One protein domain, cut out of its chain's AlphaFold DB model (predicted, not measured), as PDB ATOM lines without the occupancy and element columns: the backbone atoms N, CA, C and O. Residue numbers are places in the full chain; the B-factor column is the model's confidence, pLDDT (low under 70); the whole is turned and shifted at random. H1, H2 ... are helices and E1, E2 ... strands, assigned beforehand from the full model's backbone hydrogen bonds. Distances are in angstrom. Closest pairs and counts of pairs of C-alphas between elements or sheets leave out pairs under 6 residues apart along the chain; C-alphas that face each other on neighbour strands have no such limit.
ATOM      1  N   LYS A  24     -14.499  33.232  83.337       90.56
ATOM      2  CA  LYS A  24     -14.591  34.079  84.538       90.56
ATOM      3  C   LYS A  24     -14.776  35.544  84.162       90.56
ATOM      4  O   LYS A  24     -15.586  36.237  84.775       90.56
ATOM      5  N   ARG A  25     -14.026  36.026  83.168       91.81
ATOM      6  CA  ARG A  25     -14.180  37.387  82.645       91.81
ATOM      7  C   ARG A  25     -15.520  37.568  81.933       91.81
ATOM      8  O   ARG A  25     -16.113  38.633  82.074       91.81
ATOM      9  N   LEU A  26     -16.007  36.536  81.244       90.69
ATOM     10  CA  LEU A  26     -17.335  36.527  80.626       90.69
ATOM     11  C   LEU A  26     -18.458  36.612  81.670       90.69
ATOM     12  O   LEU A  26     -19.311  37.482  81.559       90.69
ATOM     13  N   ILE A  27     -18.410  35.785  82.720       91.31
ATOM     14  CA  ILE A  27     -19.373  35.833  83.832       91.31
ATOM     15  C   ILE A  27     -19.380  37.223  84.474       91.31
ATOM     16  O   ILE A  27     -20.443  37.799  84.665       91.31
ATOM     17  N   LYS A  28     -18.203  37.817  84.727       92.19
ATOM     18  CA  LYS A  28     -18.124  39.205  85.214       92.19
ATOM     19  C   LYS A  28     -18.795  40.197  84.262       92.19
ATOM     20  O   LYS A  28     -19.473  41.099  84.727       92.19
ATOM     21  N   ALA A  29     -18.607  40.041  82.950       91.38
ATOM     22  CA  ALA A  29     -19.219  40.922  81.957       91.38
ATOM     23  C   ALA A  29     -20.748  40.815  81.901       91.38
ATOM     24  O   ALA A  29     -21.384  41.830  81.620       91.38
ATOM     25  N   ILE A  30     -21.306  39.633  82.187       90.88
ATOM     26  CA  ILE A  30     -22.749  39.417  82.370       90.88
ATOM     27  C   ILE A  30     -23.206  40.125  83.651       90.88
ATOM     28  O   ILE A  30     -24.038  41.019  83.592       90.88
ATOM     29  N   CYS A  31     -22.584  39.834  84.797       91.00
ATOM     30  CA  CYS A  31     -23.003  40.411  86.080       91.00
ATOM     31  C   CYS A  31     -22.866  41.936  86.168       91.00
ATOM     32  O   CYS A  31     -23.522  42.570  86.985       91.00
ATOM     33  N   HIS A  32     -21.988  42.541  85.371       91.12
ATOM     34  CA  HIS A  32     -21.788  43.985  85.369       91.12
ATOM     35  C   HIS A  32     -22.746  44.747  84.440       91.12
ATOM     36  O   HIS A  32     -22.659  45.972  84.425       91.12
ATOM     37  N   GLN A  33     -23.606  44.091  83.646       85.56
ATOM     38  CA  GLN A  33     -24.445  44.776  82.643       85.56
ATOM     39  C   GLN A  33     -25.248  45.940  83.236       85.56
ATOM     40  O   GLN A  33     -25.143  47.063  82.737       85.56
ATOM     41  N   ASP A  34     -25.892  45.710  84.380       83.38
ATOM     42  CA  ASP A  34     -26.705  46.703  85.094       83.38
ATOM     43  C   ASP A  34     -25.892  47.718  85.922       83.38
ATOM     44  O   ASP A  34     -26.447  48.624  86.545       83.38
ATOM     45  N   PHE A  35     -24.557  47.619  85.917       88.12
ATOM     46  CA  PHE A  35     -23.665  48.427  86.750       88.12
ATOM     47  C   PHE A  35     -22.675  49.233  85.899       88.12
ATOM     48  O   PHE A  35     -21.522  48.824  85.728       88.12
ATOM     49  N   PRO A  36     -23.060  50.426  85.398       84.62
ATOM     50  CA  PRO A  36     -22.236  51.222  84.490       84.62
ATOM     51  C   PRO A  36     -20.779  51.484  84.913       84.62
ATOM     52  O   PRO A  36     -19.898  51.475  84.044       84.62
ATOM     53  N   PRO A  37     -20.469  51.691  86.205       92.50
ATOM     54  CA  PRO A  37     -19.087  51.879  86.641       92.50
ATOM     55  C   PRO A  37     -18.219  50.614  86.547       92.50
ATOM     56  O   PRO A  37     -16.994  50.722  86.506       92.50
ATOM     57  N   LEU A  38     -18.822  49.419  86.533       92.50
ATOM     58  CA  LEU A  38     -18.093  48.155  86.573       92.50
ATOM     59  C   LEU A  38     -17.626  47.722  85.179       92.50
ATOM     60  O   LEU A  38     -18.239  48.011  84.151       92.50
ATOM     61  N   GLN A  39     -16.482  47.040  85.147       91.00
ATOM     62  CA  GLN A  39     -15.864  46.489  83.942       91.00
ATOM     63  C   GLN A  39     -15.250  45.120  84.264       91.00
ATOM     64  O   GLN A  39     -14.777  44.910  85.384       91.00
ATOM     65  N   PRO A  40     -15.211  44.171  83.313       91.50
ATOM     66  CA  PRO A  40     -15.652  44.267  81.913       91.50
ATOM     67  C   PRO A  40     -17.182  44.293  81.770       91.50
ATOM     68  O   PRO A  40     -17.861  43.887  82.704       91.50
ATOM     69  N   ARG A  41     -17.687  44.730  80.610       88.12
ATOM     70  CA  ARG A  41     -19.090  44.638  80.155       88.12
ATOM     71  C   ARG A  41     -19.126  44.351  78.648       88.12
ATOM     72  O   ARG A  41     -18.155  44.646  77.944       88.12
ATOM     73  N   PHE A  42     -20.213  43.761  78.154       85.25
ATOM     74  CA  PHE A  42     -20.478  43.657  76.713       85.25
ATOM     75  C   PHE A  42     -20.572  45.043  76.068       85.25
ATOM     76  O   PHE A  42     -20.915  46.030  76.717       85.25
ATOM     77  N   ARG A  43     -20.198  45.124  74.789       74.06
ATOM     78  CA  ARG A  43     -20.265  46.370  74.023       74.06
ATOM     79  C   ARG A  43     -21.612  46.445  73.315       74.06
ATOM     80  O   ARG A  43     -21.893  45.581  72.495       74.06
ATOM     81  N   LEU A  44     -22.328  47.545  73.526       69.19
ATOM     82  CA  LEU A  44     -23.607  47.866  72.877       69.19
ATOM     83  C   LEU A  44     -23.485  48.186  71.373       69.19
ATOM     84  O   LEU A  44     -24.413  48.685  70.759       69.19
ATOM     85  N   THR A  45     -22.315  47.985  70.756       65.00
ATOM     86  CA  THR A  45     -22.079  48.422  69.369       65.00
ATOM     87  C   THR A  45     -22.895  47.618  68.354       65.00
ATOM     88  O   THR A  45     -23.211  48.151  67.296       65.00
ATOM     89  N   TYR A  46     -23.225  46.359  68.661       60.56
ATOM     90  CA  TYR A  46     -23.940  45.454  67.745       60.56
ATOM     91  C   TYR A  46     -24.985  44.559  68.434       60.56
ATOM     92  O   TYR A  46     -25.614  43.744  67.773       60.56
ATOM     93  N   THR A  47     -25.127  44.649  69.756       63.75
ATOM     94  CA  THR A  47     -26.083  43.868  70.550       63.75
ATOM     95  C   THR A  47     -26.302  44.589  71.872       63.75
ATOM     96  O   THR A  47     -25.324  44.978  72.516       63.75
ATOM     97  N   ASP A  48     -27.559  44.786  72.262       67.81
ATOM     98  CA  ASP A  48     -27.886  45.435  73.533       67.81
ATOM     99  C   ASP A  48     -27.660  44.489  74.717       67.81
ATOM    100  O   ASP A  48     -27.211  44.913  75.782       67.81
ATOM    101  N   TYR A  49     -27.887  43.188  74.508       75.69
ATOM    102  CA  TYR A  49     -27.680  42.159  75.516       75.69
ATOM    103  C   TYR A  49     -27.512  40.774  74.874       75.69
ATOM    104  O   TYR A  49     -28.492  40.195  74.405       75.69
ATOM    105  N   PRO A  50     -26.296  40.198  74.819       80.62
ATOM    106  CA  PRO A  50     -26.148  38.842  74.316       80.62
ATOM    107  C   PRO A  50     -26.626  37.843  75.373       80.62
ATOM    108  O   PRO A  50     -26.080  37.782  76.477       80.62
ATOM    109  N   GLU A  51     -27.591  36.998  75.017       82.88
ATOM    110  CA  GLU A  51     -27.921  35.834  75.834       82.88
ATOM    111  C   GLU A  51     -26.801  34.792  75.740       82.88
ATOM    112  O   GLU A  51     -26.455  34.298  74.665       82.88
ATOM    113  N   VAL A  52     -26.205  34.452  76.885       86.50
ATOM    114  CA  VAL A  52     -25.097  33.495  76.957       86.50
ATOM    115  C   VAL A  52     -25.538  32.237  77.689       86.50
ATOM    116  O   VAL A  52     -25.901  32.271  78.866       86.50
ATOM    117  N   PHE A  53     -25.425  31.099  77.008       89.69
ATOM    118  CA  PHE A  53     -25.672  29.780  77.580       89.69
ATOM    119  C   PHE A  53     -24.359  29.005  77.713       89.69
ATOM    120  O   PHE A  53     -23.637  28.784  76.741       89.69
ATOM    121  N   PHE A  54     -24.053  28.551  78.926       88.81
ATOM    122  CA  PHE A  54     -22.972  27.606  79.181       88.81
ATOM    123  C   PHE A  54     -23.530  26.188  79.094       88.81
ATOM    124  O   PHE A  54     -24.319  25.773  79.943       88.81
ATOM    125  N   VAL A  55     -23.106  25.437  78.079       89.31
ATOM    126  CA  VAL A  55     -23.552  24.059  77.847       89.31
ATOM    127  C   VAL A  55     -22.454  23.088  78.265       89.31
ATOM    128  O   VAL A  55     -21.400  23.009  77.634       89.31
ATOM    129  N   ASN A  56     -22.702  22.324  79.325       88.06
ATOM    130  CA  ASN A  56     -21.870  21.195  79.714       88.06
ATOM    131  C   ASN A  56     -22.484  19.905  79.164       88.06
ATOM    132  O   ASN A  56     -23.392  19.333  79.769       88.06
ATOM    133  N   VAL A  57     -21.977  19.461  78.013       87.38
ATOM    134  CA  VAL A  57     -22.473  18.271  77.304       87.38
ATOM    135  C   VAL A  57     -22.284  17.002  78.139       87.38
ATOM    136  O   VAL A  57     -23.212  16.202  78.238       87.38
ATOM    137  N   ASP A  58     -21.136  16.853  78.804       87.56
ATOM    138  CA  ASP A  58     -20.810  15.655  79.590       87.56
ATOM    139  C   ASP A  58     -21.754  15.473  80.784       87.56
ATOM    140  O   ASP A  58     -22.146  14.357  81.117       87.56
ATOM    141  N   GLN A  59     -22.134  16.580  81.428       88.56
ATOM    142  CA  GLN A  59     -23.050  16.572  82.573       88.56
ATOM    143  C   GLN A  59     -24.511  16.791  82.180       88.56
ATOM    144  O   GLN A  59     -25.375  16.729  83.046       88.56
ATOM    145  N   LYS A  60     -24.798  17.058  80.899       93.06
ATOM    146  CA  LYS A  60     -26.131  17.426  80.398       93.06
ATOM    147  C   LYS A  60     -26.756  18.588  81.179       93.06
ATOM    148  O   LYS A  60     -27.926  18.535  81.556       93.06
ATOM    149  N   ILE A  61     -25.966  19.627  81.437       94.06
ATOM    150  CA  ILE A  61     -26.414  20.836  82.138       94.06
ATOM    151  C   ILE A  61     -26.290  22.026  81.196       94.06
ATOM    152  O   ILE A  61     -25.235  22.238  80.597       94.06
ATOM    153  N   VAL A  62     -27.349  22.827  81.112       94.38
ATOM    154  CA  VAL A  62     -27.307  24.163  80.513       94.38
ATOM    155  C   VAL A  62     -27.475  25.187  81.623       94.38
ATOM    156  O   VAL A  62     -28.392  25.080  82.432       94.38
ATOM    157  N   MET A  63     -26.583  26.171  81.666       92.75
ATOM    158  CA  MET A  63     -26.629  27.279  82.612       92.75
ATOM    159  C   MET A  63     -26.751  28.598  81.860       92.75
ATOM    160  O   MET A  63     -25.952  28.879  80.967       92.75
ATOM    161  N   ASN A  64     -27.702  29.424  82.272       92.94
ATOM    162  CA  ASN A  64     -27.833  30.806  81.832       92.94
ATOM    163  C   ASN A  64     -27.762  31.715  83.063       92.94
ATOM    164  O   ASN A  64     -28.387  31.417  84.079       92.94
ATOM    165  N   ILE A  65     -26.947  32.766  83.002       90.50
ATOM    166  CA  ILE A  65     -26.743  33.709  84.109       90.50
ATOM    167  C   ILE A  65     -27.476  34.997  83.754       90.50
ATOM    168  O   ILE A  65     -27.234  35.548  82.683       90.50
ATOM    169  N   TYR A  66     -28.327  35.465  84.665       83.81
ATOM    170  CA  TYR A  66     -29.081  36.707  84.527       83.81
ATOM    171  C   TYR A  66     -28.416  37.785  85.373       83.81
ATOM    172  O   TYR A  66     -28.616  37.811  86.589       83.81
ATOM    173  N   ASP A  67     -27.634  38.655  84.734       77.25
ATOM    174  CA  ASP A  67     -26.981  39.805  85.374       77.25
ATOM    175  C   ASP A  67     -26.401  39.448  86.757       77.25
ATOM    176  O   ASP A  67     -25.605  38.511  86.884       77.25
ATOM    177  N   ASP A  68     -26.800  40.172  87.801       79.69
ATOM    178  CA  ASP A  68     -26.489  39.912  89.207       79.69
ATOM    179  C   ASP A  68     -27.619  39.187  89.968       79.69
ATOM    180  O   ASP A  68     -27.481  38.896  91.157       79.69
ATOM    181  N   ARG A  69     -28.725  38.863  89.289       84.75
ATOM    182  CA  ARG A  69     -29.947  38.285  89.879       84.75
ATOM    183  C   ARG A  69     -29.879  36.770  90.064       84.75
ATOM    184  O   ARG A  69     -30.732  36.197  90.740       84.75
ATOM    185  N   GLY A  70     -28.879  36.116  89.478       86.44
ATOM    186  CA  GLY A  70     -28.611  34.692  89.661       86.44
ATOM    187  C   GLY A  70     -28.487  33.942  88.342       86.44
ATOM    188  O   GLY A  70     -28.006  34.469  87.344       86.44
ATOM    189  N   CYS A  71     -28.879  32.670  88.342       90.00
ATOM    190  CA  CYS A  71     -28.812  31.823  87.157       90.00
ATOM    191  C   CYS A  71     -29.963  30.819  87.119       90.00
ATOM    192  O   CYS A  71     -30.496  30.419  88.153       90.00
ATOM    193  N   PHE A  72     -30.314  30.391  85.913       90.44
ATOM    194  CA  PHE A  72     -31.160  29.232  85.673       90.44
ATOM    195  C   PHE A  72     -30.296  28.044  85.250       90.44
ATOM    196  O   PHE A  72     -29.316  28.193  84.513       90.44
ATOM    197  N   LEU A  73     -30.688  26.855  85.712       93.06
ATOM    198  CA  LEU A  73     -30.073  25.582  85.360       93.06
ATOM    199  C   LEU A  73     -31.122  24.649  84.758       93.06
ATOM    200  O   LEU A  73     -32.123  24.330  85.402       93.06
ATOM    201  N   LEU A  74     -30.848  24.160  83.552       95.56
ATOM    202  CA  LEU A  74     -31.592  23.082  82.914       95.56
ATOM    203  C   LEU A  74     -30.782  21.790  83.004       95.56
ATOM    204  O   LEU A  74     -29.605  21.765  82.643       95.56
ATOM    205  N   PHE A  75     -31.430  20.715  83.442       96.50
ATOM    206  CA  PHE A  75     -30.833  19.387  83.564       96.50
ATOM    207  C   PHE A  75     -31.442  18.443  82.532       96.50
ATOM    208  O   PHE A  75     -32.661  18.399  82.369       96.50
ATOM    209  N   GLY A  76     -30.600  17.662  81.857       96.12
ATOM    210  CA  GLY A  76     -31.040  16.664  80.881       96.12
ATOM    211  C   GLY A  76     -31.589  15.371  81.492       96.12
ATOM    212  O   GLY A  76     -32.146  14.553  80.764       96.12
ATOM    213  N   ASP A  77     -31.434  15.166  82.803       94.88
ATOM    214  CA  ASP A  77     -32.005  14.035  83.536       94.88
ATOM    215  C   ASP A  77     -32.219  14.352  85.025       94.88
ATOM    216  O   ASP A  77     -31.575  15.231  85.609       94.88
ATOM    217  N   SER A  78     -33.145  13.619  85.649       95.25
ATOM    218  CA  SER A  78     -33.510  13.801  87.057       95.25
ATOM    219  C   SER A  78     -32.406  13.378  88.023       95.25
ATOM    220  O   SER A  78     -32.266  13.980  89.083       95.25
ATOM    221  N   VAL A  79     -31.585  12.387  87.659       95.25
ATOM    222  CA  VAL A  79     -30.504  11.881  88.518       95.25
ATOM    223  C   VAL A  79     -29.469  12.977  88.768       95.25
ATOM    224  O   VAL A  79     -29.081  13.226  89.910       95.25
ATOM    225  N   THR A  80     -29.051  13.672  87.711       94.06
ATOM    226  CA  THR A  80     -28.105  14.788  87.788       94.06
ATOM    227  C   THR A  80     -28.690  15.948  88.589       94.06
ATOM    228  O   THR A  80     -27.999  16.513  89.442       94.06
ATOM    229  N   TYR A  81     -29.973  16.260  88.381       94.50
ATOM    230  CA  TYR A  81     -30.686  17.262  89.174       94.50
ATOM    231  C   TYR A  81     -30.712  16.910  90.668       94.50
ATOM    232  O   TYR A  81     -30.377  17.752  91.500       94.50
ATOM    233  N   ASP A  82     -31.037  15.668  91.031       94.69
ATOM    234  CA  ASP A  82     -31.113  15.237  92.431       94.69
ATOM    235  C   ASP A  82     -29.744  15.296  93.123       94.69
ATOM    236  O   ASP A  82     -29.632  15.751  94.269       94.69
ATOM    237  N   VAL A  83     -28.680  14.896  92.415       93.62
ATOM    238  CA  VAL A  83     -27.297  15.031  92.893       93.62
ATOM    239  C   VAL A  83     -26.946  16.501  93.121       93.62
ATOM    240  O   VAL A  83     -26.410  16.845  94.179       93.62
ATOM    241  N   PHE A  84     -27.270  17.375  92.162       93.12
ATOM    242  CA  PHE A  84     -27.030  18.812  92.269       93.12
ATOM    243  C   PHE A  84     -27.789  19.416  93.457       93.12
ATOM    244  O   PHE A  84     -27.179  20.018  94.341       93.12
ATOM    245  N   LYS A  85     -29.101  19.182  93.534       92.56
ATOM    246  CA  LYS A  85     -29.983  19.686  94.590       92.56
ATOM    247  C   LYS A  85     -29.515  19.255  95.975       92.56
ATOM    248  O   LYS A  85     -29.513  20.055  96.906       92.56
ATOM    249  N   LYS A  86     -29.082  18.000  96.131       94.31
ATOM    250  CA  LYS A  86     -28.550  17.497  97.404       94.31
ATOM    251  C   LYS A  86     -27.245  18.189  97.789       94.31
ATOM    252  O   LYS A  86     -27.047  18.492  98.967       94.31
ATOM    253  N   LYS A  87     -26.356  18.411  96.817       93.81
ATOM    254  CA  LYS A  87     -25.044  19.031  97.033       93.81
ATOM    255  C   LYS A  87     -25.160  20.505  97.420       93.81
ATOM    256  O   LYS A  87     -24.502  20.918  98.368       93.81
ATOM    257  N   TYR A  88     -26.009  21.257  96.725       90.50
ATOM    258  CA  TYR A  88     -26.165  22.709  96.881       90.50
ATOM    259  C   TYR A  88     -27.411  23.090  97.685       90.50
ATOM    260  O   TYR A  88     -27.917  24.201  97.585       90.50
ATOM    261  N   ARG A  89     -27.929  22.175  98.512       90.25
ATOM    262  CA  ARG A  89     -29.197  22.355  99.242       90.25
ATOM    263  C   ARG A  89     -29.261  23.633 100.094       90.25
ATOM    264  O   ARG A  89     -30.351  24.121 100.350       90.25
TER     265      ARG A  89
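Overview. This is residues 24 to 89 of the 93 residues of an uncharacterized protein of Exiguobacterium enclense (UniProt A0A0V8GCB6). A narrow three-strand sheet, E1, E2 and E3, makes the middle of a loose, elongated body, with a short helix near each end of it: H1 by the end of E2, H2 by the end of E3. Beyond H1, a long loop, residues 32 to 52, reaches out to the end of the body away from H2. The printed part has 66 residues, in the order H1, E1, E2, E3, H2; the sheet, order E1, E2, E3, is antiparallel, and the class is mixed, helices and strands. The radius of gyration of the C-alphas is 14.3 A, and the spans are 41 by 23 by 16 A.

Along the chain. Find C-alpha 24 at (-14.591, 34.079, 84.538); from there H1 runs through residues 24 to 31. After the loop, look for E1 at residues 53 to 56. E2, residues 61 to 66, is 16.3 A long, and E3, residues 70 to 75, 16.6 A. H2, residues 78 to 87, covers 14.1 A and ends at C-alpha 87, (-25.044, 19.031, 97.033).

Arrangement. E1, E2 and E3 form a meander, each strand the antiparallel neighbour of the one before. In the hairpin of E1 and E2, at 155 degrees, look at N 54 and O 63, 2.8 A apart. In the hairpin of E2 and E3, at 161 degrees, N 64 and O 72 are 3.0 A apart, within hydrogen-bond range. H1 only grazes the sheet, with residues 27 to 31; its closest C-alphas to E2 are those of Ile 30 and Ile 65, 7.2 A. H2 only grazes it too, with residues 80 to 84; the closest C-alphas of E3 and H2 are those of Phe 75 and Tyr 81, 6.0 A. H1 and H2 are apart. In both helices every O i to N i+4 pair is within hydrogen-bond range.

Size, cuts and confidence. The two C-alphas farthest apart are those of Thr 45 and Lys 86, 42.2 A. The printed part has no cut. The link from H1 to E1 is long, 21 residues; the other links are tight. Look at residues 44 to 48 for pLDDT under 70; the mean of the printed part is 87.8.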